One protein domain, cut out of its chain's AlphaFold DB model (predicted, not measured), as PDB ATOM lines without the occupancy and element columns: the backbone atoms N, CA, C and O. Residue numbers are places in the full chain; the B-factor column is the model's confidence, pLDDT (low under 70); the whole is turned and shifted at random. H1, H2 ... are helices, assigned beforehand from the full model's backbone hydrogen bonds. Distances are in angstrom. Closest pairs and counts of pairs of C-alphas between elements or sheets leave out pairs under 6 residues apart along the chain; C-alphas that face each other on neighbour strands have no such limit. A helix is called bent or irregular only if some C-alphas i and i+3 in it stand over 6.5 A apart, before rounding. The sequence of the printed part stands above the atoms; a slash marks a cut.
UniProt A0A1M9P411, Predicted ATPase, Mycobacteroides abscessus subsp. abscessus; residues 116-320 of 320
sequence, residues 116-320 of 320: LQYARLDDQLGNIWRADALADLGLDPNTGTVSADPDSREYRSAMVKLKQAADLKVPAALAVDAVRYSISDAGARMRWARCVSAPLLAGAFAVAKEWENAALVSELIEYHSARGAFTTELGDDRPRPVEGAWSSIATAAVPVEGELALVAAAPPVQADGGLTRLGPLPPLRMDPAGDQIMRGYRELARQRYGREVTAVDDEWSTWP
ATOM      1  N   LEU A 116     256.182 263.063 422.561       88.62
ATOM      2  CA  LEU A 116     255.629 262.947 421.208       88.62
ATOM      3  C   LEU A 116     254.629 264.070 420.900       88.62
ATOM      4  O   LEU A 116     254.566 264.539 419.764       88.62
ATOM      5  N   GLN A 117     253.854 264.507 421.893       90.25
ATOM      6  CA  GLN A 117     252.916 265.620 421.728       90.25
ATOM      7  C   GLN A 117     253.667 266.936 421.530       90.25
ATOM      8  O   GLN A 117     253.314 267.702 420.639       90.25
ATOM      9  N   TYR A 118     254.767 267.154 422.257       93.38
ATOM     10  CA  TYR A 118     255.639 268.305 422.012       93.38
ATOM     11  C   TYR A 118     256.308 268.253 420.637       93.38
ATOM     12  O   TYR A 118     256.338 269.268 419.953       93.38
ATOM     13  N   ALA A 119     256.777 267.087 420.187       93.44
ATOM     14  CA  ALA A 119     257.362 266.948 418.852       93.44
ATOM     15  C   ALA A 119     256.352 267.273 417.737       93.44
ATOM     16  O   ALA A 119     256.702 267.911 416.748       93.44
ATOM     17  N   ARG A 120     255.084 266.878 417.902       91.56
ATOM     18  CA  ARG A 120     254.002 267.227 416.963       91.56
ATOM     19  C   ARG A 120     253.606 268.695 417.023       91.56
ATOM     20  O   ARG A 120     253.266 269.270 415.994       91.56
ATOM     21  N   LEU A 121     253.649 269.290 418.210       95.00
ATOM     22  CA  LEU A 121     253.419 270.716 418.391       95.00
ATOM     23  C   LEU A 121     254.497 271.530 417.668       95.00
ATOM     24  O   LEU A 121     254.162 272.414 416.884       95.00
ATOM     25  N   ASP A 122     255.771 271.188 417.872       96.75
ATOM     26  CA  ASP A 122     256.903 271.813 417.181       96.75
ATOM     27  C   ASP A 122     256.816 271.581 415.661       96.75
ATOM     28  O   ASP A 122     257.029 272.516 414.888       96.75
ATOM     29  N   ASP A 123     256.432 270.380 415.204       94.88
ATOM     30  CA  ASP A 123     256.203 270.109 413.777       94.88
ATOM     31  C   ASP A 123     255.128 271.029 413.172       94.88
ATOM     32  O   ASP A 123     255.335 271.573 412.079       94.88
ATOM     33  N   GLN A 124     254.022 271.242 413.898       95.81
ATOM     34  CA  GLN A 124     252.940 272.131 413.479       95.81
ATOM     35  C   GLN A 124     253.357 273.601 413.498       95.81
ATOM     36  O   GLN A 124     253.062 274.327 412.549       95.81
ATOM     37  N   LEU A 125     254.094 274.042 414.518       98.00
ATOM     38  CA  LEU A 125     254.667 275.386 414.540       98.00
ATOM     39  C   LEU A 125     255.622 275.595 413.356       98.00
ATOM     40  O   LEU A 125     255.593 276.634 412.702       98.00
ATOM     41  N   GLY A 126     256.413 274.576 413.018       97.69
ATOM     42  CA  GLY A 126     257.250 274.576 411.825       97.69
ATOM     43  C   GLY A 126     256.449 274.642 410.520       97.69
ATOM     44  O   GLY A 126     256.894 275.293 409.578       97.69
ATOM     45  N   ASN A 127     255.263 274.024 410.448       96.44
ATOM     46  CA  ASN A 127     254.362 274.181 409.296       96.44
ATOM     47  C   ASN A 127     253.877 275.627 409.146       96.44
ATOM     48  O   ASN A 127     253.803 276.108 408.018       96.44
ATOM     49  N   ILE A 128     253.590 276.317 410.255       97.88
ATOM     50  CA  ILE A 128     253.182 277.730 410.240       97.88
ATOM     51  C   ILE A 128     254.322 278.603 409.715       97.88
ATOM     52  O   ILE A 128     254.118 279.338 408.754       97.88
ATOM     53  N   TRP A 129     255.529 278.469 410.274       98.44
ATOM     54  CA  TRP A 129     256.698 279.230 409.817       98.44
ATOM     55  C   TRP A 129     257.025 278.985 408.346       98.44
ATOM     56  O   TRP A 129     257.335 279.921 407.613       98.44
ATOM     57  N   ARG A 130     256.919 277.731 407.895       97.19
ATOM     58  CA  ARG A 130     257.091 277.375 406.486       97.19
ATOM     59  C   ARG A 130     256.031 278.035 405.604       97.19
ATOM     60  O   ARG A 130     256.370 278.572 404.558       97.19
ATOM     61  N   ALA A 131     254.759 277.985 405.999       96.19
ATOM     62  CA  ALA A 131     253.677 278.584 405.221       96.19
ATOM     63  C   ALA A 131     253.812 280.113 405.134       96.19
ATOM     64  O   ALA A 131     253.655 280.673 404.054       96.19
ATOM     65  N   ASP A 132     254.181 280.757 406.241       97.62
ATOM     66  CA  ASP A 132     254.461 282.192 406.310       97.62
ATOM     67  C   ASP A 132     255.656 282.581 405.420       97.62
ATOM     68  O   ASP A 132     255.596 283.532 404.645       97.62
ATOM     69  N   ALA A 133     256.724 281.781 405.429       97.81
ATOM     70  CA  ALA A 133     257.851 281.983 404.524       97.81
ATOM     71  C   ALA A 133     257.470 281.829 403.046       97.81
ATOM     72  O   ALA A 133     257.908 282.604 402.205       97.81
ATOM     73  N   LEU A 134     256.654 280.830 402.710       95.62
ATOM     74  CA  LEU A 134     256.200 280.622 401.336       95.62
ATOM     75  C   LEU A 134     255.267 281.746 400.866       95.62
ATOM     76  O   LEU A 134     255.290 282.094 399.686       95.62
ATOM     77  N   ALA A 135     254.490 282.339 401.776       94.81
ATOM     78  CA  ALA A 135     253.716 283.541 401.492       94.81
ATOM     79  C   ALA A 135     254.626 284.748 401.210       94.81
ATOM     80  O   ALA A 135     254.412 285.428 400.208       94.81
ATOM     81  N   ASP A 136     255.681 284.958 402.009       96.31
ATOM     82  CA  ASP A 136     256.711 285.974 401.726       96.31
ATOM     83  C   ASP A 136     257.363 285.744 400.348       96.31
ATOM     84  O   ASP A 136     257.592 286.690 399.598       96.31
ATOM     85  N   LEU A 137     257.618 284.485 399.972       95.94
ATOM     86  CA  LEU A 137     258.191 284.127 398.667       95.94
ATOM     87  C   LEU A 137     257.215 284.286 397.486       95.94
ATOM     88  O   LEU A 137     257.592 284.041 396.333       95.94
ATOM     89  N   GLY A 138     255.966 284.674 397.749       93.88
ATOM     90  CA  GLY A 138     254.936 284.835 396.731       93.88
ATOM     91  C   GLY A 138     254.562 283.513 396.067       93.88
ATOM     92  O   GLY A 138     254.445 283.471 394.841       93.88
ATOM     93  N   LEU A 139     254.435 282.435 396.855       91.62
ATOM     94  CA  LEU A 139     253.963 281.137 396.372       91.62
ATOM     95  C   LEU A 139     252.582 281.288 395.721       91.62
ATOM     96  O   LEU A 139     251.601 281.602 396.397       91.62
ATOM     97  N   ASP A 140     252.493 280.986 394.429       85.19
ATOM     98  CA  ASP A 140     251.214 280.816 393.748       85.19
ATOM     99  C   ASP A 140     250.678 279.401 394.029       85.19
ATOM    100  O   ASP A 140     251.289 278.414 393.607       85.19
ATOM    101  N   PRO A 141     249.537 279.261 394.727       76.69
ATOM    102  CA  PRO A 141     248.988 277.956 395.083       76.69
ATOM    103  C   PRO A 141     248.526 277.129 393.874       76.69
ATOM    104  O   PRO A 141     248.428 275.909 394.001       76.69
ATOM    105  N   ASN A 142     248.264 277.752 392.718       76.81
ATOM    106  CA  ASN A 142     247.798 277.044 391.518       76.81
ATOM    107  C   ASN A 142     248.954 276.376 390.766       76.81
ATOM    108  O   ASN A 142     248.824 275.269 390.246       76.81
ATOM    109  N   THR A 143     250.098 277.056 390.700       80.75
ATOM    110  CA  THR A 143     251.278 276.595 389.952       80.75
ATOM    111  C   THR A 143     252.340 275.967 390.850       80.75
ATOM    112  O   THR A 143     253.182 275.209 390.372       80.75
ATOM    113  N   GLY A 144     252.312 276.262 392.153       80.56
ATOM    114  CA  GLY A 144     253.334 275.854 393.112       80.56
ATOM    115  C   GLY A 144     254.663 276.597 392.951       80.56
ATOM    116  O   GLY A 144     255.662 276.170 393.529       80.56
ATOM    117  N   THR A 145     254.703 277.672 392.158       86.81
ATOM    118  CA  THR A 145     255.923 278.456 391.921       86.81
ATOM    119  C   THR A 145     256.036 279.625 392.888       86.81
ATOM    120  O   THR A 145     255.033 280.250 393.223       86.81
ATOM    121  N   VAL A 146     257.262 279.934 393.304       90.12
ATOM    122  CA  VAL A 146     257.607 281.147 394.059       90.12
ATOM    123  C   VAL A 146     258.156 282.209 393.110       90.12
ATOM    124  O   VAL A 146     258.708 281.875 392.061       90.12
ATOM    125  N   SER A 147     257.993 283.482 393.463       88.75
ATOM    126  CA  SER A 147     258.306 284.614 392.575       88.75
ATOM    127  C   SER A 147     259.209 285.681 393.198       88.75
ATOM    128  O   SER A 147     259.595 286.620 392.502       88.75
ATOM    129  N   ALA A 148     259.561 285.555 394.481       89.88
ATOM    130  CA  ALA A 148     260.397 286.537 395.162       89.88
ATOM    131  C   ALA A 148     261.827 286.606 394.600       89.88
ATOM    132  O   ALA A 148     262.474 285.589 394.349       89.88
ATOM    133  N   ASP A 149     262.324 287.834 394.459       91.69
ATOM    134  CA  ASP A 149     263.711 288.135 394.102       91.69
ATOM    135  C   ASP A 149     264.647 287.772 395.277       91.69
ATOM    136  O   ASP A 149     264.367 288.209 396.401       91.69
ATOM    137  N   PRO A 150     265.746 287.018 395.060       92.50
ATOM    138  CA  PRO A 150     266.730 286.691 396.099       92.50
ATOM    139  C   PRO A 150     267.268 287.890 396.901       92.50
ATOM    140  O   PRO A 150     267.580 287.751 398.086       92.50
ATOM    141  N   ASP A 151     267.334 289.083 396.303       93.31
ATOM    142  CA  ASP A 151     267.838 290.291 396.974       93.31
ATOM    143  C   ASP A 151     266.746 291.063 397.748       93.31
ATOM    144  O   ASP A 151     267.021 292.020 398.490       93.31
ATOM    145  N   SER A 152     265.485 290.637 397.627       96.31
ATOM    146  CA  SER A 152     264.340 291.289 398.266       96.31
ATOM    147  C   SER A 152     264.353 291.174 399.797       96.31
ATOM    148  O   SER A 152     265.070 290.379 400.421       96.31
ATOM    149  N   ARG A 153     263.555 292.021 400.459       96.62
ATOM    150  CA  ARG A 153     263.366 291.934 401.915       96.62
ATOM    151  C   ARG A 153     262.549 290.693 402.271       96.62
ATOM    152  O   ARG A 153     262.806 290.071 403.300       96.62
ATOM    153  N   GLU A 154     261.592 290.367 401.420       96.44
ATOM    154  CA  GLU A 154     260.658 289.258 401.517       96.44
ATOM    155  C   GLU A 154     261.411 287.928 401.458       96.44
ATOM    156  O   GLU A 154     261.267 287.109 402.360       96.44
ATOM    157  N   TYR A 155     262.333 287.765 400.502       97.00
ATOM    158  CA  TYR A 155     263.197 286.586 400.432       97.00
ATOM    159  C   TYR A 155     264.050 286.418 401.696       97.00
ATOM    160  O   TYR A 155     264.074 285.348 402.305       97.00
ATOM    161  N   ARG A 156     264.698 287.491 402.176       97.06
ATOM    162  CA  ARG A 156     265.483 287.437 403.425       97.06
ATOM    163  C   ARG A 156     264.628 287.085 404.644       97.06
ATOM    164  O   ARG A 156     265.076 286.323 405.498       97.06
ATOM    165  N   SER A 157     263.412 287.626 404.728       97.44
ATOM    166  CA  SER A 157     262.432 287.277 405.764       97.44
ATOM    167  C   SER A 157     262.059 285.794 405.691       97.44
ATOM    168  O   SER A 157     262.162 285.082 406.694       97.44
ATOM    169  N   ALA A 158     261.741 285.300 404.494       97.88
ATOM    170  CA  ALA A 158     261.412 283.904 404.253       97.88
ATOM    171  C   ALA A 158     262.543 282.961 404.672       97.88
ATOM    172  O   ALA A 158     262.287 281.973 405.357       97.88
ATOM    173  N   MET A 159     263.800 283.276 404.350       98.00
ATOM    174  CA  MET A 159     264.946 282.447 404.744       98.00
ATOM    175  C   MET A 159     265.115 282.354 406.266       98.00
ATOM    176  O   MET A 159     265.445 281.288 406.790       98.00
ATOM    177  N   VAL A 160     264.840 283.435 407.006       98.38
ATOM    178  CA  VAL A 160     264.842 283.408 408.480       98.38
ATOM    179  C   VAL A 160     263.722 282.510 409.009       98.38
ATOM    180  O   VAL A 160     263.974 281.667 409.874       98.38
ATOM    181  N   LYS A 161     262.508 282.648 408.467       98.56
ATOM    182  CA  LYS A 161     261.342 281.830 408.839       98.56
ATOM    183  C   LYS A 161     261.553 280.347 408.499       98.56
ATOM    184  O   LYS A 161     261.249 279.478 409.313       98.56
ATOM    185  N   LEU A 162     262.151 280.031 407.350       98.50
ATOM    186  CA  LEU A 162     262.474 278.657 406.944       98.50
ATOM    187  C   LEU A 162     263.547 278.031 407.831       98.50
ATOM    188  O   LEU A 162     263.406 276.876 408.233       98.50
ATOM    189  N   LYS A 163     264.567 278.795 408.234       98.12
ATOM    190  CA  LYS A 163     265.516 278.333 409.252       98.12
ATOM    191  C   LYS A 163     264.804 278.020 410.576       98.12
ATOM    192  O   LYS A 163     265.050 276.971 411.165       98.12
ATOM    193  N   GLN A 164     263.911 278.897 411.039       98.19
ATOM    194  CA  GLN A 164     263.119 278.651 412.254       98.19
ATOM    195  C   GLN A 164     262.250 277.395 412.120       98.19
ATOM    196  O   GLN A 164     262.185 276.588 413.048       98.19
ATOM    197  N   ALA A 165     261.638 277.185 410.954       98.50
ATOM    198  CA  ALA A 165     260.911 275.962 410.654       98.50
ATOM    199  C   ALA A 165     261.833 274.730 410.711       98.50
ATOM    200  O   ALA A 165     261.454 273.718 411.299       98.50
ATOM    201  N   ALA A 166     263.058 274.800 410.176       98.25
ATOM    202  CA  ALA A 166     264.021 273.695 410.219       98.25
ATOM    203  C   ALA A 166     264.421 273.350 411.665       98.25
ATOM    204  O   ALA A 166     264.406 272.177 412.047       98.25
ATOM    205  N   ASP A 167     264.664 274.372 412.492       97.81
ATOM    206  CA  ASP A 167     264.992 274.264 413.923       97.81
ATOM    207  C   ASP A 167     263.860 273.652 414.777       97.81
ATOM    208  O   ASP A 167     264.073 273.308 415.945       97.81
ATOM    209  N   LEU A 168     262.662 273.484 414.214       98.25
ATOM    210  CA  LEU A 168     261.524 272.792 414.827       98.25
ATOM    211  C   LEU A 168     261.297 271.409 414.203       98.25
ATOM    212  O   LEU A 168     261.244 270.403 414.913       98.25
ATOM    213  N   LYS A 169     261.206 271.345 412.871       97.56
ATOM    214  CA  LYS A 169     260.792 270.141 412.139       97.56
ATOM    215  C   LYS A 169     261.864 269.062 412.104       97.56
ATOM    216  O   LYS A 169     261.543 267.895 412.309       97.56
ATOM    217  N   VAL A 170     263.129 269.422 411.871       97.19
ATOM    218  CA  VAL A 170     264.227 268.444 411.787       97.19
ATOM    219  C   VAL A 170     264.403 267.676 413.108       97.19
ATOM    220  O   VAL A 170     264.340 266.445 413.073       97.19
ATOM    221  N   PRO A 171     264.556 268.325 414.284       96.19
ATOM    222  CA  PRO A 171     264.710 267.584 415.534       96.19
ATOM    223  C   PRO A 171     263.461 266.764 415.893       96.19
ATOM    224  O   PRO A 171     263.595 265.651 416.403       96.19
ATOM    225  N   ALA A 172     262.253 267.268 415.604       95.69
ATOM    226  CA  ALA A 172     261.011 266.521 415.816       95.69
ATOM    227  C   ALA A 172     260.959 265.250 414.952       95.69
ATOM    228  O   ALA A 172     260.687 264.163 415.465       95.69
ATOM    229  N   ALA A 173     261.275 265.369 413.660       94.69
ATOM    230  CA  ALA A 173     261.292 264.248 412.726       94.69
ATOM    231  C   ALA A 173     262.305 263.175 413.137       94.69
ATOM    232  O   ALA A 173     261.980 261.990 413.130       94.69
ATOM    233  N   LEU A 174     263.500 263.585 413.563       92.56
ATOM    234  CA  LEU A 174     264.537 262.670 414.035       92.56
ATOM    235  C   LEU A 174     264.138 261.923 415.312       92.56
ATOM    236  O   LEU A 174     264.288 260.702 415.384       92.56
ATOM    237  N   ALA A 175     263.592 262.632 416.304       91.06
ATOM    238  CA  ALA A 175     263.135 262.019 417.550       91.06
ATOM    239  C   ALA A 175     262.016 260.995 417.309       91.06
ATOM    240  O   ALA A 175     262.027 259.905 417.889       91.06
ATOM    241  N   VAL A 176     261.064 261.333 416.436       90.19
ATOM    242  CA  VAL A 176     259.944 260.462 416.063       90.19
ATOM    243  C   VAL A 176     260.406 259.261 415.246       90.19
ATOM    244  O   VAL A 176     259.950 258.142 415.494       90.19
ATOM    245  N   ASP A 177     261.313 259.453 414.292       88.69
ATOM    246  CA  ASP A 177     261.812 258.353 413.473       88.69
ATOM    247  C   ASP A 177     262.597 257.335 414.309       88.69
ATOM    248  O   ASP A 177     262.379 256.132 414.154       88.69
ATOM    249  N   ALA A 178     263.404 257.789 415.275       86.50
ATOM    250  CA  ALA A 178     264.197 256.926 416.153       86.50
ATOM    251  C   ALA A 178     263.359 255.928 416.983       86.50
ATOM    252  O   ALA A 178     263.855 254.871 417.376       86.50
ATOM    253  N   VAL A 179     262.067 256.195 417.215       84.50
ATOM    254  CA  VAL A 179     261.158 255.266 417.921       84.50
ATOM    255  C   VAL A 179     261.021 253.930 417.192       84.50
ATOM    256  O   VAL A 179     260.784 252.903 417.819       84.50
ATOM    257  N   ARG A 180     261.233 253.881 415.872       80.25
ATOM    258  CA  ARG A 180     261.148 252.620 415.116       80.25
ATOM    259  C   ARG A 180     262.070 251.523 415.658       80.25
ATOM    260  O   ARG A 180     261.752 250.347 415.488       80.25
ATOM    261  N   TYR A 181     263.171 251.902 416.311       77.62
ATOM    262  CA  TYR A 181     264.147 250.980 416.892       77.62
ATOM    263  C   TYR A 181     263.688 250.369 418.224       77.62
ATOM    264  O   TYR A 181     264.197 249.322 418.609       77.62
ATOM    265  N   SER A 182     262.699 250.959 418.910       77.56
ATOM    266  CA  SER A 182     262.097 250.376 420.120       77.56
ATOM    267  C   SER A 182     260.857 249.520 419.840       77.56
ATOM    268  O   SER A 182     260.410 248.773 420.710       77.56
ATOM    269  N   ILE A 183     260.292 249.579 418.629       79.88
ATOM    270  CA  ILE A 183     259.100 248.805 418.266       79.88
ATOM    271  C   ILE A 183     259.514 247.402 417.834       79.88
ATOM    272  O   ILE A 183     260.107 247.242 416.770       79.88
ATOM    273  N   SER A 184     259.166 246.377 418.611       78.25
ATOM    274  CA  SER A 184     259.462 244.974 418.288       78.25
ATOM    275  C   SER A 184     258.556 244.405 417.187       78.25
ATOM    276  O   SER A 184     259.051 243.728 416.286       78.25
ATOM    277  N   ASP A 185     257.256 244.711 417.224       81.06
ATOM    278  CA  ASP A 185     256.277 244.239 416.238       81.06
ATOM    279  C   ASP A 185     256.486 244.899 414.866       81.06
ATOM    280  O   ASP A 185     256.399 246.121 414.718       81.06
ATOM    281  N   ALA A 186     256.723 244.086 413.834       78.25
ATOM    282  CA  ALA A 186     256.979 244.576 412.482       78.25
ATOM    283  C   ALA A 186     255.780 245.351 411.906       78.25
ATOM    284  O   ALA A 186     255.969 246.372 411.241       78.25
ATOM    285  N   GLY A 187     254.549 244.913 412.200       76.56
ATOM    286  CA  GLY A 187     253.332 245.584 411.741       76.56
ATOM    287  C   GLY A 187     253.153 246.967 412.373       76.56
ATOM    288  O   GLY A 187     252.889 247.947 411.672       76.56
ATOM    289  N   ALA A 188     253.336 247.078 413.687       77.25
ATOM    290  CA  ALA A 188     253.308 248.337 414.419       77.25
ATOM    291  C   ALA A 188     254.439 249.268 413.978       77.25
ATOM    292  O   ALA A 188     254.200 250.461 413.795       77.25
ATOM    293  N   ARG A 189     255.641 248.732 413.729       83.00
ATOM    294  CA  ARG A 189     256.781 249.511 413.226       83.00
ATOM    295  C   ARG A 189     256.489 250.088 411.842       83.00
ATOM    296  O   ARG A 189     256.778 251.256 411.599       83.00
ATOM    297  N   MET A 190     255.864 249.301 410.965       78.44
ATOM    298  CA  MET A 190     255.421 249.758 409.646       78.44
ATOM    299  C   MET A 190     254.357 250.858 409.754       78.44
ATOM    300  O   MET A 190     254.483 251.904 409.117       78.44
ATOM    301  N   ARG A 191     253.326 250.668 410.591       78.06
ATOM    302  CA  ARG A 191     252.285 251.690 410.815       78.06
ATOM    303  C   ARG A 191     252.867 252.977 411.400       78.06
ATOM    304  O   ARG A 191     252.502 254.060 410.954       78.06
ATOM    305  N   TRP A 192     253.804 252.871 412.343       83.19
ATOM    306  CA  TRP A 192     254.534 254.018 412.883       83.19
ATOM    307  C   TRP A 192     255.316 254.754 411.792       83.19
ATOM    308  O   TRP A 192     255.186 255.971 411.648       83.19
ATOM    309  N   ALA A 193     256.085 254.018 410.987       83.44
ATOM    310  CA  ALA A 193     256.856 254.591 409.894       83.44
ATOM    311  C   ALA A 193     255.954 255.341 408.902       83.44
ATOM    312  O   ALA A 193     256.236 256.491 408.582       83.44
ATOM    313  N   ARG A 194     254.843 254.731 408.473       79.94
ATOM    314  CA  ARG A 194     253.929 255.303 407.473       79.94
ATOM    315  C   ARG A 194     253.097 256.474 407.998       79.94
ATOM    316  O   ARG A 194     252.969 257.479 407.309       79.94
ATOM    317  N   CYS A 195     252.499 256.341 409.181       74.88
ATOM    318  CA  CYS A 195     251.496 257.291 409.676       74.88
ATOM    319  C   CYS A 195     252.069 258.359 410.613       74.88
ATOM    320  O   CYS A 195     251.360 259.305 410.951       74.88
ATOM    321  N   VAL A 196     253.311 258.199 411.082       82.12
ATOM    322  CA  VAL A 196     253.912 259.103 412.071       82.12
ATOM    323  C   VAL A 196     255.270 259.619 411.612       82.12
ATOM    324  O   VAL A 196     255.419 260.825 411.461       82.12
ATOM    325  N   SER A 197     256.246 258.747 411.349       87.19
ATOM    326  CA  SER A 197     257.606 259.198 411.009       87.19
ATOM    327  C   SER A 197     257.703 259.833 409.615       87.19
ATOM    328  O   SER A 197     258.208 260.947 409.471       87.19
ATOM    329  N   ALA A 198     257.191 259.159 408.580       86.38
ATOM    330  CA  ALA A 198     257.361 259.593 407.196       86.38
ATOM    331  C   ALA A 198     256.799 261.001 406.910       86.38
ATOM    332  O   ALA A 198     257.507 261.768 406.257       86.38
ATOM    333  N   PRO A 199     255.610 261.401 407.410       85.94
ATOM    334  CA  PRO A 199     255.117 262.767 407.228       85.94
ATOM    335  C   PRO A 199     256.027 263.837 407.849       85.94
ATOM    336  O   PRO A 199     256.283 264.860 407.214       85.94
ATOM    337  N   LEU A 200     256.559 263.596 409.053       90.50
ATOM    338  CA  LEU A 200     257.461 264.538 409.726       90.50
ATOM    339  C   LEU A 200     258.801 264.647 408.982       90.50
ATOM    340  O   LEU A 200     259.289 265.753 408.750       90.50
ATOM    341  N   LEU A 201     259.367 263.516 408.544       92.81
ATOM    342  CA  LEU A 201     260.580 263.512 407.720       92.81
ATOM    343  C   LEU A 201     260.360 264.235 406.387       92.81
ATOM    344  O   LEU A 201     261.200 265.037 405.993       92.81
ATOM    345  N   ALA A 202     259.229 264.011 405.713       91.06
ATOM    346  CA  ALA A 202     258.891 264.732 404.486       91.06
ATOM    347  C   ALA A 202     258.818 266.250 404.724       91.06
ATOM    348  O   ALA A 202     259.332 267.024 403.918       91.06
ATOM    349  N   GLY A 203     258.249 266.678 405.855       91.94
ATOM    350  CA  GLY A 203     258.238 268.079 406.268       91.94
ATOM    351  C   GLY A 203     259.638 268.653 406.519       91.94
ATOM    352  O   GLY A 203     259.901 269.790 406.129       91.94
ATOM    353  N   ALA A 204     260.542 267.881 407.127       96.50
ATOM    354  CA  ALA A 204     261.938 268.278 407.322       96.50
ATOM    355  C   ALA A 204     262.681 268.449 405.983       96.50
ATOM    356  O   ALA A 204     263.356 269.459 405.787       96.50
ATOM    357  N   PHE A 205     262.498 267.520 405.037       96.19
ATOM    358  CA  PHE A 205     263.045 267.637 403.679       96.19
ATOM    359  C   PHE A 205     262.496 268.847 402.925       96.19
ATOM    360  O   PHE A 205     263.262 269.554 402.274       96.19
ATOM    361  N   ALA A 206     261.185 269.086 403.010       94.44
ATOM    362  CA  ALA A 206     260.546 270.210 402.336       94.44
ATOM    363  C   ALA A 206     261.147 271.542 402.798       94.44
ATOM    364  O   ALA A 206     261.594 272.323 401.962       94.44
ATOM    365  N   VAL A 207     261.258 271.749 404.115       97.00
ATOM    366  CA  VAL A 207     261.857 272.973 404.660       97.00
ATOM    367  C   VAL A 207     263.340 273.079 404.326       97.00
ATOM    368  O   VAL A 207     263.781 274.151 403.938       97.00
ATOM    369  N   ALA A 208     264.117 271.997 404.435       97.06
ATOM    370  CA  ALA A 208     265.541 272.039 404.097       97.06
ATOM    371  C   ALA A 208     265.773 272.428 402.627       97.06
ATOM    372  O   ALA A 208     266.678 273.207 402.328       97.06
ATOM    373  N   LYS A 209     264.929 271.914 401.721       95.25
ATOM    374  CA  LYS A 209     264.955 272.251 400.295       95.25
ATOM    375  C   LYS A 209     264.544 273.703 400.046       95.25
ATOM    376  O   LYS A 209     265.220 274.392 399.294       95.25
ATOM    377  N   GLU A 210     263.443 274.151 400.643       95.38
ATOM    378  CA  GLU A 210     262.924 275.519 400.481       95.38
ATOM    379  C   GLU A 210     263.845 276.569 401.097       95.38
ATOM    380  O   GLU A 210     263.937 277.674 400.583       95.38
ATOM    381  N   TRP A 211     264.562 276.210 402.163       96.50
ATOM    382  CA  TRP A 211     265.619 277.023 402.763       96.50
ATOM    383  C   TRP A 211     266.914 277.043 401.931       96.50
ATOM    384  O   TRP A 211     267.906 277.636 402.343       96.50
ATOM    385  N   GLU A 212     266.947 276.341 400.798       94.94
ATOM    386  CA  GLU A 212     268.121 276.235 399.925       94.94
ATOM    387  C   GLU A 212     269.380 275.714 400.649       94.94
ATOM    388  O   GLU A 212     270.515 275.915 400.214       94.94
ATOM    389  N   ASN A 213     269.202 274.978 401.752       95.19
ATOM    390  CA  ASN A 213     270.308 274.438 402.530       95.19
ATOM    391  C   ASN A 213     270.728 273.070 401.981       95.19
ATOM    392  O   ASN A 213     270.340 272.014 402.489       95.19
ATOM    393  N   ALA A 214     271.544 273.096 400.925       92.88
ATOM    394  CA  ALA A 214     272.026 271.897 400.242       92.88
ATOM    395  C   ALA A 214     272.778 270.924 401.169       92.88
ATOM    396  O   ALA A 214     272.662 269.707 401.008       92.88
ATOM    397  N   ALA A 215     273.513 271.438 402.159       90.75
ATOM    398  CA  ALA A 215     274.242 270.612 403.114       90.75
ATOM    399  C   ALA A 215     273.280 269.844 404.039       90.75
ATOM    400  O   ALA A 215     273.394 268.625 404.171       90.75
ATOM    401  N   LEU A 216     272.253 270.514 404.577       93.44
ATOM    402  CA  LEU A 216     271.208 269.857 405.365       93.44
ATOM    403  C   LEU A 216     270.420 268.835 404.534       93.44
ATOM    404  O   LEU A 216     270.165 267.731 405.010       93.44
ATOM    405  N   VAL A 217     270.049 269.174 403.293       94.38
ATOM    406  CA  VAL A 217     269.373 268.229 402.387       94.38
ATOM    407  C   VAL A 217     270.233 266.982 402.177       94.38
ATOM    408  O   VAL A 217     269.718 265.871 402.278       94.38
ATOM    409  N   SER A 218     271.534 267.150 401.937       90.75
ATOM    410  CA  SER A 218     272.460 266.036 401.709       90.75
ATOM    411  C   SER A 218     272.573 265.123 402.932       90.75
ATOM    412  O   SER A 218     272.428 263.908 402.805       90.75
ATOM    413  N   GLU A 219     272.746 265.684 404.131       90.56
ATOM    414  CA  GLU A 219     272.802 264.876 405.356       90.56
ATOM    415  C   GLU A 219     271.455 264.209 405.696       90.56
ATOM    416  O   GLU A 219     271.433 263.107 406.249       90.56
ATOM    417  N   LEU A 220     270.319 264.829 405.345       91.88
ATOM    418  CA  LEU A 220     268.998 264.206 405.473       91.88
ATOM    419  C   LEU A 220     268.818 263.035 404.496       91.88
ATOM    420  O   LEU A 220     268.256 262.010 404.892       91.88
ATOM    421  N   ILE A 221     269.292 263.160 403.247       90.44
ATOM    422  CA  ILE A 221     269.313 262.054 402.273       90.44
ATOM    423  C   ILE A 221     270.130 260.898 402.841       90.44
ATOM    424  O   ILE A 221     269.651 259.765 402.842       90.44
ATOM    425  N   GLU A 222     271.321 261.180 403.369       87.06
ATOM    426  CA  GLU A 222     272.188 260.151 403.939       87.06
ATOM    427  C   GLU A 222     271.524 259.459 405.132       87.06
ATOM    428  O   GLU A 222     271.413 258.234 405.166       87.06
ATOM    429  N   TYR A 223     270.977 260.237 406.071       87.56
ATOM    430  CA  TYR A 223     270.211 259.703 407.194       87.56
ATOM    431  C   TYR A 223     269.064 258.796 406.722       87.56
ATOM    432  O   TYR A 223     268.869 257.701 407.258       87.56
ATOM    433  N   HIS A 224     268.302 259.234 405.714       87.06
ATOM    434  CA  HIS A 224     267.174 258.477 405.177       87.06
ATOM    435  C   HIS A 224     267.608 257.188 404.466       87.06
ATOM    436  O   HIS A 224     266.916 256.174 404.581       87.06
ATOM    437  N   SER A 225     268.737 257.216 403.761       84.25
ATOM    438  CA  SER A 225     269.322 256.051 403.096       84.25
ATOM    439  C   SER A 225     269.841 255.038 404.117       84.25
ATOM    440  O   SER A 225     269.460 253.867 404.076       84.25
ATOM    441  N   ALA A 226     270.632 255.497 405.091       79.94
ATOM    442  CA  ALA A 226     271.265 254.656 406.101       79.94
ATOM    443  C   ALA A 226     270.249 253.956 407.016       79.94
ATOM    444  O   ALA A 226     270.431 252.793 407.372       79.94
ATOM    445  N   ARG A 227     269.138 254.618 407.374       77.38
ATOM    446  CA  ARG A 227     268.110 254.008 408.246       77.38
ATOM    447  C   ARG A 227     267.343 252.864 407.565       77.38
ATOM    448  O   ARG A 227     266.651 252.104 408.250       77.38
ATOM    449  N   GLY A 228     267.415 252.753 406.238       67.62
ATOM    450  CA  GLY A 228     266.666 251.789 405.437       67.62
ATOM    451  C   GLY A 228     265.175 252.128 405.297       67.62
ATOM    452  O   GLY A 228     264.492 252.503 406.258       67.62
ATOM    453  N   ALA A 229     264.642 251.959 404.085       57.03
ATOM    454  CA  ALA A 229     263.222 252.118 403.787       57.03
ATOM    455  C   ALA A 229     262.474 250.787 403.961       57.03
ATOM    456  O   ALA A 229     262.899 249.751 403.455       57.03
ATOM    457  N   PHE A 230     261.330 250.815 404.645       53.03
ATOM    458  CA  PHE A 230     260.358 249.729 404.558       53.03
ATOM    459  C   PHE A 230     259.472 250.023 403.347       53.03
ATOM    460  O   PHE A 230     258.572 250.857 403.427       53.03
ATOM    461  N   THR A 231     259.783 249.428 402.201       42.81
ATOM    462  CA  THR A 231     258.994 249.627 400.986       42.81
ATOM    463  C   THR A 231     257.663 248.891 401.107       42.81
ATOM    464  O   THR A 231     257.605 247.677 401.278       42.81
ATOM    465  N   THR A 232     256.568 249.637 401.005       37.00
ATOM    466  CA  THR A 232     255.318 249.113 400.450       37.00
ATOM    467  C   THR A 232     255.233 249.613 399.022       37.00
ATOM    468  O   THR A 232     255.452 250.804 398.798       37.00
ATOM    469  N   GLU A 233     254.913 248.726 398.081       35.22
ATOM    470  CA  GLU A 233     254.468 249.119 396.746       35.22
ATOM    471  C   GLU A 233     253.406 250.215 396.902       35.22
ATOM    472  O   GLU A 233     252.385 250.028 397.572       35.22
ATOM    473  N   LEU A 234     253.706 251.404 396.380       42.91
ATOM    474  CA  LEU A 234     252.786 252.531 396.358       42.91
ATOM    475  C   LEU A 234     251.639 252.163 395.415       42.91
ATOM    476  O   LEU A 234     251.723 252.333 394.203       42.91
ATOM    477  N   GLY A 235     250.565 251.614 395.975       39.56
ATOM    478  CA  GLY A 235     249.286 251.564 395.289       39.56
ATOM    479  C   GLY A 235     248.793 252.992 395.051       39.56
ATOM    480  O   GLY A 235     248.468 253.689 396.009       39.56
ATOM    481  N   ASP A 236     248.723 253.370 393.775       37.47
ATOM    482  CA  ASP A 236     248.281 254.653 393.193       37.47
ATOM    483  C   ASP A 236     249.388 255.718 393.031       37.47
ATOM    484  O   ASP A 236     249.449 256.744 393.708       37.47
ATOM    485  N   ASP A 237     250.256 255.454 392.051       36.31
ATOM    486  CA  ASP A 237     251.305 256.326 391.514       36.31
ATOM    487  C   ASP A 237     250.708 257.412 390.593       36.31
ATOM    488  O   ASP A 237     251.038 257.539 389.411       36.31
ATOM    489  N   ARG A 238     249.747 258.186 391.115       35.78
ATOM    490  CA  ARG A 238     249.284 259.414 390.458       35.78
ATOM    491  C   ARG A 238     249.905 260.619 391.153       35.78
ATOM    492  O   ARG A 238     249.693 260.775 392.358       35.78
ATOM    493  N   PRO A 239     250.624 261.503 390.430       34.06
ATOM    494  CA  PRO A 239     251.069 262.764 391.001       34.06
ATOM    495  C   PRO A 239     249.835 263.513 391.502       34.06
ATOM    496  O   PRO A 239     248.961 263.904 390.725       34.06
ATOM    497  N   ARG A 240     249.723 263.645 392.827       42.66
ATOM    498  CA  ARG A 240     248.675 264.461 393.433       42.66
ATOM    499  C   ARG A 240     248.944 265.909 393.023       42.66
ATOM    500  O   ARG A 240     250.090 266.344 393.146       42.66
ATOM    501  N   PRO A 241     247.931 266.646 392.544       35.88
ATOM    502  CA  PRO A 241     248.059 268.078 392.314       35.88
ATOM    503  C   PRO A 241     248.648 268.778 393.548       35.88
ATOM    504  O   PRO A 241     248.393 268.364 394.682       35.88
ATOM    505  N   VAL A 242     249.426 269.844 393.331       43.56
ATOM    506  CA  VAL A 242     249.862 270.749 394.414       43.56
ATOM    507  C   VAL A 242     248.634 271.325 395.134       43.56
ATOM    508  O   VAL A 242     248.647 271.492 396.359       43.56
ATOM    509  N   GLU A 243     247.533 271.510 394.395       41.22
ATOM    510  CA  GLU A 243     246.201 271.763 394.937       41.22
ATOM    511  C   GLU A 243     245.801 270.675 395.944       41.22
ATOM    512  O   GLU A 243     245.587 269.504 395.621       41.22
ATOM    513  N   GLY A 244     245.711 271.072 397.213       50.66
ATOM    514  CA  GLY A 244     245.351 270.174 398.306       50.66
ATOM    515  C   GLY A 244     246.522 269.419 398.942       50.66
ATOM    516  O   GLY A 244     246.269 268.570 399.797       50.66
ATOM    517  N   ALA A 245     247.785 269.731 398.619       60.12
ATOM    518  CA  ALA A 245     248.945 269.203 399.350       60.12
ATOM    519  C   ALA A 245     248.894 269.597 400.838       60.12
ATOM    520  O   ALA A 245     248.961 268.737 401.717       60.12
ATOM    521  N   TRP A 246     248.645 270.880 401.122       63.59
ATOM    522  CA  TRP A 246     248.413 271.375 402.483       63.59
ATOM    523  C   TRP A 246     247.176 270.756 403.124       63.59
ATOM    524  O   TRP A 246     247.218 270.370 404.289       63.59
ATOM    525  N   SER A 247     246.110 270.557 402.345       56.91
ATOM    526  CA  SER A 247     244.919 269.859 402.828       56.91
ATOM    527  C   SER A 247     245.211 268.413 403.221       56.91
ATOM    528  O   SER A 247     244.771 267.945 404.269       56.91
ATOM    529  N   SER A 248     246.033 267.712 402.442       55.84
ATOM    530  CA  SER A 248     246.461 266.346 402.728       55.84
ATOM    531  C   SER A 248     247.341 266.250 403.973       55.84
ATOM    532  O   SER A 248     247.218 265.271 404.706       55.84
ATOM    533  N   ILE A 249     248.214 267.233 404.215       65.81
ATOM    534  CA  ILE A 249     249.045 267.294 405.427       65.81
ATOM    535  C   ILE A 249     248.158 267.586 406.640       65.81
ATOM    536  O   ILE A 249     248.189 266.842 407.618       65.81
ATOM    537  N   ALA A 250     247.314 268.615 406.543       64.31
ATOM    538  CA  ALA A 250     246.406 269.021 407.606       64.31
ATOM    539  C   ALA A 250     245.443 267.904 408.013       64.31
ATOM    540  O   ALA A 250     245.114 267.766 409.182       64.31
ATOM    541  N   THR A 251     244.981 267.102 407.056       66.19
ATOM    542  CA  THR A 251     243.989 266.040 407.281       66.19
ATOM    543  C   THR A 251     244.613 264.650 407.401       66.19
ATOM    544  O   THR A 251     243.890 263.652 407.449       66.19
ATOM    545  N   ALA A 252     245.947 264.555 407.459       62.38
ATOM    546  CA  ALA A 252     246.640 263.281 407.565       62.38
ATOM    547  C   ALA A 252     246.108 262.475 408.757       62.38
ATOM    548  O   ALA A 252     245.860 262.995 409.849       62.38
ATOM    549  N   ALA A 253     245.898 261.178 408.545       58.94
ATOM    550  CA  ALA A 253     245.398 260.307 409.590       58.94
ATOM    551  C   ALA A 253     246.446 260.152 410.695       58.94
ATOM    552  O   ALA A 253     247.388 259.370 410.587       58.94
ATOM    553  N   VAL A 254     246.261 260.898 411.779       59.53
ATOM    554  CA  VAL A 254     247.090 260.781 412.975       59.53
ATOM    555  C   VAL A 254     246.469 259.718 413.895       59.53
ATOM    556  O   VAL A 254     245.324 259.913 414.328       59.53
ATOM    557  N   PRO A 255     247.172 258.612 414.221       58.38
ATOM    558  CA  PRO A 255     246.635 257.585 415.117       58.38
ATOM    559  C   PRO A 255     246.299 258.150 416.508       58.38
ATOM    560  O   PRO A 255     246.774 259.227 416.888       58.38
ATOM    561  N   VAL A 256     245.440 257.454 417.259       55.12
ATOM    562  CA  VAL A 256     244.992 257.896 418.590       55.12
ATOM    563  C   VAL A 256     246.192 257.952 419.540       55.12
ATOM    564  O   VAL A 256     246.973 257.008 419.631       55.12
ATOM    565  N   GLU A 257     246.349 259.074 420.247       57.09
ATOM    566  CA  GLU A 257     247.566 259.380 421.013       57.09
ATOM    567  C   GLU A 257     247.891 258.359 422.109       57.09
ATOM    568  O   GLU A 257     249.063 258.162 422.396       57.09
ATOM    569  N   GLY A 258     246.898 257.661 422.673       53.09
ATOM    570  CA  GLY A 258     247.122 256.660 423.723       53.09
ATOM    571  C   GLY A 258     247.961 255.456 423.275       53.09
ATOM    572  O   GLY A 258     248.882 255.054 423.982       53.09
ATOM    573  N   GLU A 259     247.700 254.907 422.085       55.91
ATOM    574  CA  GLU A 259     248.479 253.780 421.540       55.91
ATOM    575  C   GLU A 259     249.873 254.230 421.084       55.91
ATOM    576  O   GLU A 259     250.861 253.515 421.250       55.91
ATOM    577  N   LEU A 260     249.972 255.452 420.558       61.28
ATOM    578  CA  LEU A 260     251.235 256.034 420.114       61.28
ATOM    579  C   LEU A 260     252.145 256.448 421.267       61.28
ATOM    580  O   LEU A 260     253.357 256.297 421.156       61.28
ATOM    581  N   ALA A 261     251.580 256.955 422.362       58.31
ATOM    582  CA  ALA A 261     252.332 257.323 423.554       58.31
ATOM    583  C   ALA A 261     252.965 256.088 424.202       58.31
ATOM    584  O   ALA A 261     254.113 256.159 424.620       58.31
ATOM    585  N   LEU A 262     252.272 254.942 424.218       61.28
ATOM    586  CA  LEU A 262     252.842 253.673 424.689       61.28
ATOM    587  C   LEU A 262     254.017 253.215 423.818       61.28
ATOM    588  O   LEU A 262     255.060 252.830 424.339       61.28
ATOM    589  N   VAL A 263     253.874 253.316 422.494       60.38
ATOM    590  CA  VAL A 263     254.954 253.022 421.542       60.38
ATOM    591  C   VAL A 263     256.145 253.974 421.727       60.38
ATOM    592  O   VAL A 263     257.292 253.535 421.779       60.38
ATOM    593  N   ALA A 264     255.882 255.269 421.891       58.47
ATOM    594  CA  ALA A 264     256.895 256.303 422.093       58.47
ATOM    595  C   ALA A 264     257.567 256.254 423.479       58.47
ATOM    596  O   ALA A 264     258.690 256.742 423.634       58.47
ATOM    597  N   ALA A 265     256.890 255.694 424.483       60.16
ATOM    598  CA  ALA A 265     257.403 255.507 425.838       60.16
ATOM    599  C   ALA A 265     258.240 254.228 425.992       60.16
ATOM    600  O   ALA A 265     258.902 254.064 427.016       60.16
ATOM    601  N   ALA A 266     258.233 253.331 424.999       57.62
ATOM    602  CA  ALA A 266     259.053 252.128 425.039       57.62
ATOM    603  C   ALA A 266     260.547 252.504 425.140       57.62
ATOM    604  O   ALA A 266     261.015 253.360 424.369       57.62
ATOM    605  N   PRO A 267     261.304 251.894 426.075       52.09
ATOM    606  CA  PRO A 267     262.734 252.136 426.181       52.09
ATOM    607  C   PRO A 267     263.418 251.756 424.862       52.09
ATOM    608  O   PRO A 267     262.996 250.793 424.209       52.09
ATOM    609  N   PRO A 268     264.447 252.507 424.429       53.97
ATOM    610  CA  PRO A 268     265.246 252.092 423.288       53.97
ATOM    611  C   PRO A 268     265.812 250.698 423.573       53.97
ATOM    612  O   PRO A 268     266.317 250.434 424.665       53.97
ATOM    613  N   VAL A 269     265.695 249.788 422.606       51.19
ATOM    614  CA  VAL A 269     266.382 248.500 422.699       51.19
ATOM    615  C   VAL A 269     267.873 248.814 422.632       51.19
ATOM    616  O   VAL A 269     268.341 249.327 421.617       51.19
ATOM    617  N   GLN A 270     268.603 248.553 423.720       45.53
ATOM    618  CA  GLN A 270     270.062 248.630 423.716       45.53
ATOM    619  C   GLN A 270     270.577 247.556 422.758       45.53
ATOM    620  O   GLN A 270     270.533 246.363 423.055       45.53
ATOM    621  N   ALA A 271     270.980 247.983 421.568       45.38
ATOM    622  CA  ALA A 271     271.656 247.140 420.606       45.38
ATOM    623  C   ALA A 271     273.141 247.497 420.652       45.38
ATOM    624  O   ALA A 271     273.522 248.570 420.198       45.38
ATOM    625  N   ASP A 272     273.966 246.600 421.191       43.09
ATOM    626  CA  ASP A 272     275.415 246.677 421.008       43.09
ATOM    627  C   ASP A 272     275.737 246.471 419.513       43.09
ATOM    628  O   ASP A 272     275.473 245.388 418.967       43.09
ATOM    629  N   GLY A 273     276.296 247.507 418.878       46.75
ATOM    630  CA  GLY A 273     277.145 247.468 417.681       46.75
ATOM    631  C   GLY A 273     276.506 247.214 416.301       46.75
ATOM    632  O   GLY A 273     275.936 246.151 416.034       46.75
ATOM    633  N   GLY A 274     276.781 248.139 415.367       50.25
ATOM    634  CA  GLY A 274     276.947 247.897 413.920       50.25
ATOM    635  C   GLY A 274     275.709 248.027 413.009       50.25
ATOM    636  O   GLY A 274     274.600 247.632 413.357       50.25
ATOM    637  N   LEU A 275     275.933 248.491 411.767       50.94
ATOM    638  CA  LEU A 275     274.923 248.745 410.707       50.94
ATOM    639  C   LEU A 275     274.060 247.542 410.311       50.94
ATOM    640  O   LEU A 275     273.038 247.686 409.645       50.94
ATOM    641  N   THR A 276     274.484 246.336 410.681       51.59
ATOM    642  CA  THR A 276     273.779 245.089 410.374       51.59
ATOM    643  C   THR A 276     272.634 244.787 411.345       51.59
ATOM    644  O   THR A 276     271.991 243.746 411.208       51.59
ATOM    645  N   ARG A 277     272.368 245.649 412.339       59.38
ATOM    646  CA  ARG A 277     271.273 245.473 413.306       59.38
ATOM    647  C   ARG A 277     270.242 246.596 413.224       59.38
ATOM    648  O   ARG A 277     270.547 247.745 412.939       59.38
ATOM    649  N   LEU A 278     268.991 246.237 413.513       60.75
ATOM    650  CA  LEU A 278     267.882 247.173 413.705       60.75
ATOM    651  C   LEU A 278     268.102 247.952 415.016       60.75
ATOM    652  O   LEU A 278     267.570 247.568 416.053       60.75
ATOM    653  N   GLY A 279     268.900 249.017 414.965       64.44
ATOM    654  CA  GLY A 279     269.187 249.917 416.085       64.44
ATOM    655  C   GLY A 279     269.387 251.363 415.614       64.44
ATOM    656  O   GLY A 279     269.440 251.598 414.404       64.44
ATOM    657  N   PRO A 280     269.455 252.341 416.541       69.38
ATOM    658  CA  PRO A 280     269.780 253.727 416.210       69.38
ATOM    659  C   PRO A 280     271.044 253.805 415.353       69.38
ATOM    660  O   PRO A 280     271.986 253.047 415.565       69.38
ATOM    661  N   LEU A 281     271.066 254.711 414.378       72.25
ATOM    662  CA  LEU A 281     272.235 254.852 413.511       72.25
ATOM    663  C   LEU A 281     273.422 255.410 414.308       72.25
ATOM    664  O   LEU A 281     273.209 256.302 415.140       72.25
ATOM    665  N   PRO A 282     274.663 254.966 414.044       72.44
ATOM    666  CA  PRO A 282     275.834 255.684 414.533       72.44
ATOM    667  C   PRO A 282     275.840 257.117 413.969       72.44
ATOM    668  O   PRO A 282     275.168 257.397 412.966       72.44
ATOM    669  N   PRO A 283     276.577 258.058 414.583       76.19
ATOM    670  CA  PRO A 283     276.811 259.359 413.972       76.19
ATOM    671  C   PRO A 283     277.382 259.172 412.559       76.19
ATOM    672  O   PRO A 283     278.416 258.540 412.387       76.19
ATOM    673  N   LEU A 284     276.680 259.680 411.546       78.44
ATOM    674  CA  LEU A 284     277.129 259.616 410.152       78.44
ATOM    675  C   LEU A 284     277.955 260.858 409.814       78.44
ATOM    676  O   LEU A 284     277.512 261.970 410.128       78.44
ATOM    677  N   ARG A 285     279.095 260.667 409.141       79.25
ATOM    678  CA  ARG A 285     279.929 261.734 408.574       79.25
ATOM    679  C   ARG A 285     280.058 261.555 407.063       79.25
ATOM    680  O   ARG A 285     280.679 260.602 406.606       79.25
ATOM    681  N   MET A 286     279.494 262.504 406.314       71.81
ATOM    682  CA  MET A 286     279.570 262.541 404.847       71.81
ATOM    683  C   MET A 286     280.867 263.180 404.356       71.81
ATOM    684  O   MET A 286     281.619 262.554 403.626       71.81
ATOM    685  N   ASP A 287     281.142 264.420 404.760       72.50
ATOM    686  CA  ASP A 287     282.365 265.127 404.387       72.50
ATOM    687  C   ASP A 287     283.317 265.161 405.595       72.50
ATOM    688  O   ASP A 287     282.975 265.763 406.619       72.50
ATOM    689  N   PRO A 288     284.507 264.535 405.521       70.62
ATOM    690  CA  PRO A 288     285.519 264.613 406.571       70.62
ATOM    691  C   PRO A 288     285.933 266.043 406.940       70.62
ATOM    692  O   PRO A 288     286.345 266.271 408.081       70.62
ATOM    693  N   ALA A 289     285.839 266.974 405.985       71.88
ATOM    694  CA  ALA A 289     286.217 268.378 406.118       71.88
ATOM    695  C   ALA A 289     285.015 269.325 406.306       71.88
ATOM    696  O   ALA A 289     285.222 270.510 406.569       71.88
ATOM    697  N   GLY A 290     283.786 268.821 406.170       67.62
ATOM    698  CA  GLY A 290     282.559 269.605 406.267       67.62
ATOM    699  C   GLY A 290     282.027 269.733 407.696       67.62
ATOM    700  O   GLY A 290     282.309 268.916 408.577       67.62
ATOM    701  N   ASP A 291     281.209 270.762 407.921       74.81
ATOM    702  CA  ASP A 291     280.461 270.918 409.168       74.81
ATOM    703  C   ASP A 291     279.360 269.855 409.270       74.81
ATOM    704  O   ASP A 291     278.637 269.603 408.313       74.81
ATOM    705  N   GLN A 292     279.189 269.261 410.454       79.69
ATOM    706  CA  GLN A 292     278.135 268.273 410.709       79.69
ATOM    707  C   GLN A 292     276.837 268.955 411.128       79.69
ATOM    708  O   GLN A 292     276.548 269.105 412.323       79.69
ATOM    709  N   ILE A 293     276.028 269.359 410.159       88.00
ATOM    710  CA  ILE A 293     274.809 270.128 410.419       88.00
ATOM    711  C   ILE A 293     273.812 269.301 411.245       88.00
ATOM    712  O   ILE A 293     273.239 269.796 412.224       88.00
ATOM    713  N   MET A 294     273.649 268.010 410.941       88.38
ATOM    714  CA  MET A 294     272.724 267.127 411.664       88.38
ATOM    715  C   MET A 294     273.129 266.884 413.113       88.38
ATOM    716  O   MET A 294     272.267 266.531 413.923       88.38
ATOM    717  N   ARG A 295     274.398 267.090 413.490       88.19
ATOM    718  CA  ARG A 295     274.826 266.988 414.894       88.19
ATOM    719  C   ARG A 295     274.070 267.988 415.768       88.19
ATOM    720  O   ARG A 295     273.586 267.610 416.832       88.19
ATOM    721  N   GLY A 296     273.912 269.226 415.295       90.50
ATOM    722  CA  GLY A 296     273.142 270.257 415.997       90.50
ATOM    723  C   GLY A 296     271.669 269.873 416.152       90.50
ATOM    724  O   GLY A 296     271.104 269.988 417.239       90.50
ATOM    725  N   TYR A 297     271.057 269.329 415.100       93.25
ATOM    726  CA  TYR A 297     269.656 268.903 415.146       93.25
ATOM    727  C   TYR A 297     269.414 267.666 416.024       93.25
ATOM    728  O   TYR A 297     268.397 267.600 416.714       93.25
ATOM    729  N   ARG A 298     270.348 266.710 416.066       90.06
ATOM    730  CA  ARG A 298     270.300 265.566 417.000       90.06
ATOM    731  C   ARG A 298     270.387 266.033 418.452       90.06
ATOM    732  O   ARG A 298     269.645 265.548 419.301       90.06
ATOM    733  N   GLU A 299     271.249 267.007 418.722       90.12
ATOM    734  CA  GLU A 299     271.380 267.605 420.048       90.12
ATOM    735  C   GLU A 299     270.104 268.357 420.462       90.12
ATOM    736  O   GLU A 299     269.610 268.159 421.570       90.12
ATOM    737  N   LEU A 300     269.496 269.129 419.555       93.19
ATOM    738  CA  LEU A 300     268.192 269.760 419.795       93.19
ATOM    739  C   LEU A 300     267.090 268.728 420.075       93.19
ATOM    740  O   LEU A 300     266.284 268.926 420.986       93.19
ATOM    741  N   ALA A 301     267.060 267.613 419.337       91.81
ATOM    742  CA  ALA A 301     266.105 266.531 419.569       91.81
ATOM    743  C   ALA A 301     266.266 265.918 420.971       91.81
ATOM    744  O   ALA A 301     265.277 265.697 421.676       91.81
ATOM    745  N   ARG A 302     267.513 265.708 421.407       89.44
ATOM    746  CA  ARG A 302     267.836 265.223 422.754       89.44
ATOM    747  C   ARG A 302     267.407 266.218 423.831       89.44
ATOM    748  O   ARG A 302     266.769 265.814 424.799       89.44
ATOM    749  N   GLN A 303     267.710 267.503 423.657       92.06
ATOM    750  CA  GLN A 303     267.365 268.555 424.620       92.06
ATOM    751  C   GLN A 303     265.853 268.747 424.773       92.06
ATOM    752  O   GLN A 303     265.370 268.888 425.894       92.06
ATOM    753  N   ARG A 304     265.096 268.747 423.667       93.38
ATOM    754  CA  ARG A 304     263.649 269.022 423.695       93.38
ATOM    755  C   ARG A 304     262.798 267.811 424.051       93.38
ATOM    756  O   ARG A 304     261.764 267.967 424.691       93.38
ATOM    757  N   TYR A 305     263.208 266.620 423.618       91.38
ATOM    758  CA  TYR A 305     262.363 265.425 423.694       91.38
ATOM    759  C   TYR A 305     262.963 264.299 424.538       91.38
ATOM    760  O   TYR A 305     262.320 263.264 424.711       91.38
ATOM    761  N   GLY A 306     264.194 264.458 425.036       83.25
ATOM    762  CA  GLY A 306     264.894 263.415 425.786       83.25
ATOM    763  C   GLY A 306     265.178 262.159 424.955       83.25
ATOM    764  O   GLY A 306     265.296 261.073 425.516       83.25
ATOM    765  N   ARG A 307     265.222 262.272 423.619       79.00
ATOM    766  CA  ARG A 307     265.411 261.133 422.710       79.00
ATOM    767  C   ARG A 307     266.846 261.045 422.210       79.00
ATOM    768  O   ARG A 307     267.370 261.997 421.639       79.00
ATOM    769  N   GLU A 308     267.440 259.867 422.369       72.69
ATOM    770  CA  GLU A 308     268.682 259.499 421.693       72.69
ATOM    771  C   GLU A 308     268.365 259.107 420.247       72.69
ATOM    772  O   GLU A 308     267.689 258.113 419.982       72.69
ATOM    773  N   VAL A 309     268.793 259.952 419.308       66.25
ATOM    774  CA  VAL A 309     268.600 259.744 417.863       66.25
ATOM    775  C   VAL A 309     269.720 258.880 417.272       66.25
ATOM    776  O   VAL A 309     269.511 258.196 416.271       66.25
ATOM    777  N   THR A 310     270.899 258.897 417.895       61.62
ATOM    778  CA  THR A 310     272.093 258.161 417.466       61.62
ATOM    779  C   THR A 310     272.504 257.111 418.485       61.62
ATOM    780  O   THR A 310     272.303 257.312 419.682       61.62
ATOM    781  N   ALA A 311     273.117 256.026 418.016       62.62
ATOM    782  CA  ALA A 311     273.796 255.068 418.881       62.62
ATOM    783  C   ALA A 311     275.032 255.700 419.541       62.62
ATOM    784  O   ALA A 311     275.620 256.645 419.006       62.62
ATOM    785  N   VAL A 312     275.433 255.159 420.693       60.94
ATOM    786  CA  VAL A 312     276.703 255.480 421.369       60.94
ATOM    787  C   VAL A 312     277.819 254.649 420.725       60.94
ATOM    788  O   VAL A 312     278.442 253.818 421.372       60.94
ATOM    789  N   ASP A 313     278.013 254.842 419.426       61.88
ATOM    790  CA  ASP A 313     279.013 254.145 418.616       61.88
ATOM    791  C   ASP A 313     279.982 255.161 417.999       61.88
ATOM    792  O   ASP A 313     279.693 256.363 417.931       61.88
ATOM    793  N   ASP A 314     281.130 254.664 417.532       66.62
ATOM    794  CA  ASP A 314     282.071 255.464 416.756       66.62
ATOM    795  C   ASP A 314     281.393 256.032 415.507       66.62
ATOM    796  O   ASP A 314     280.545 255.408 414.862       66.62
ATOM    797  N   GLU A 315     281.782 257.254 415.167       73.06
ATOM    798  CA  GLU A 315     281.292 257.921 413.977       73.06
ATOM    799  C   GLU A 315     281.677 257.146 412.716       73.06
ATOM    800  O   GLU A 315     282.826 256.744 412.523       73.06
ATOM    801  N   TRP A 316     280.701 256.972 411.831       70.56
ATOM    802  CA  TRP A 316     280.877 256.235 410.597       70.56
ATOM    803  C   TRP A 316     281.028 257.185 409.407       70.56
ATOM    804  O   TRP A 316     280.133 257.984 409.122       70.56
ATOM    805  N   SER A 317     282.165 257.081 408.711       72.69
ATOM    806  CA  SER A 317     282.397 257.774 407.441       72.69
ATOM    807  C   SER A 317     281.635 257.072 406.326       72.69
ATOM    808  O   SER A 317     281.868 255.891 406.058       72.69
ATOM    809  N   THR A 318     280.730 257.794 405.679       69.38
ATOM    810  CA  THR A 318     279.931 257.293 404.551       69.38
ATOM    811  C   THR A 318     280.574 257.627 403.199       69.38
ATOM    812  O   THR A 318     280.174 257.076 402.174       69.38
ATOM    813  N   TRP A 319     281.626 258.455 403.199       62.50
ATOM    814  CA  TRP A 319     282.503 258.722 402.056       62.50
ATOM    815  C   TRP A 319     283.922 258.160 402.307       62.50
ATOM    816  O   TRP A 319     284.384 258.217 403.453       62.50
ATOM    817  N   PRO A 320     284.589 257.572 401.289       56.09
ATOM    818  CA  PRO A 320     285.924 256.976 401.419       56.09
ATOM    819  C   PRO A 320     287.069 257.982 401.588       56.09
ATOM    820  O   PRO A 320     286.961 259.122 401.078       56.09
TER     821      PRO A 320
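What this domain is: This is residues 116 to 320 of the 320 residues of the protein "Predicted ATPase" of Mycobacteroides abscessus subsp. abscessus (UniProt A0A1M9P411). Three helices, H1, H2 and the arm H3b of the bent helix H3, make an up-and-down bundle, each running against the one before; H4 folds back beside H3b, and H7 crosses H2. The small helices H5 and H6 lie at the rim, and long unnamed stretches run round the body, with residues 233 to 239 sticking out. The printed part has 205 residues with seven named helices, H1 to H7 in order, and no named strand; the class is all helix. The whole is compact, with a radius of gyration of the C-alphas of 17.6 A and spans of 51 by 43 by 32 A.

How they stand to each other: Start with H1, residues 116 to 136, and H2, residues 153 to 181: this hairpin touches closest at the C-alphas of Ala 133 and Ala 158, 4.1 A apart, at a shallow tilt of 25 degrees, opposite ways. H2 is the hub, touching four other helices, and has a kink of 25 degrees near residue 165. H3, residues 186 to 210, was assigned as one helix by its hydrogen bonds but is bent, C-alphas 195 and 198 being 6.8 A apart; its arms, H3a to residue 195 and H3b from 198, stand at 39 degrees, a steep tilt. H3b touches H2, closest at the C-alphas of Ala 173 and Leu 200, 4.9 A, and runs opposite ways at 27 degrees, a shallow tilt. H4, residues 214 to 226, makes a hairpin with H3b, closest at the C-alphas of Ala 208 and Val 217, 5.7 A. H5, residues 245 to 250, touches no helix but is near H1. H6, residues 257 to 265, only just touches H2, with 3 pairs of C-alphas within 8 A, the closest Val 179 and Ala 264, 6.1 A. H7, residues 293 to 305, touches residues 167 to 175 of H2 at a steep tilt of 66 degrees, closest at the C-alphas of Pro 171 and Ala 301, 4.4 A. Each O i to N i+4 pair is within hydrogen-bond range in H1, H3a, H3b, H4, H5 and H6, against 21 of 25 in H2 and 8 of 9 in H7.

Where its parts are: Find C-alpha 116 at (255.629, 262.947, 421.208); from there H1 runs 30.2 A. H2 begins at C-alpha 153, (263.366, 291.934, 401.915), and runs 43.6 A. H3a measures 14.1 A, H3b and H4 18.2 A each, H5 8.6 A and H6 11.6 A. H7 runs 18.8 A to C-alpha 305 at (262.363, 265.425, 423.694).

The domain as a whole: The C-alphas of Ser 152 and Asp 272, the two farthest apart, are 51.3 A apart. The printed part has no cut; the links H1 to H2, H4 to H5 and H6 to H7 are long. In this model the pLDDT is under 70 for 63 residues, among them 228 to 280.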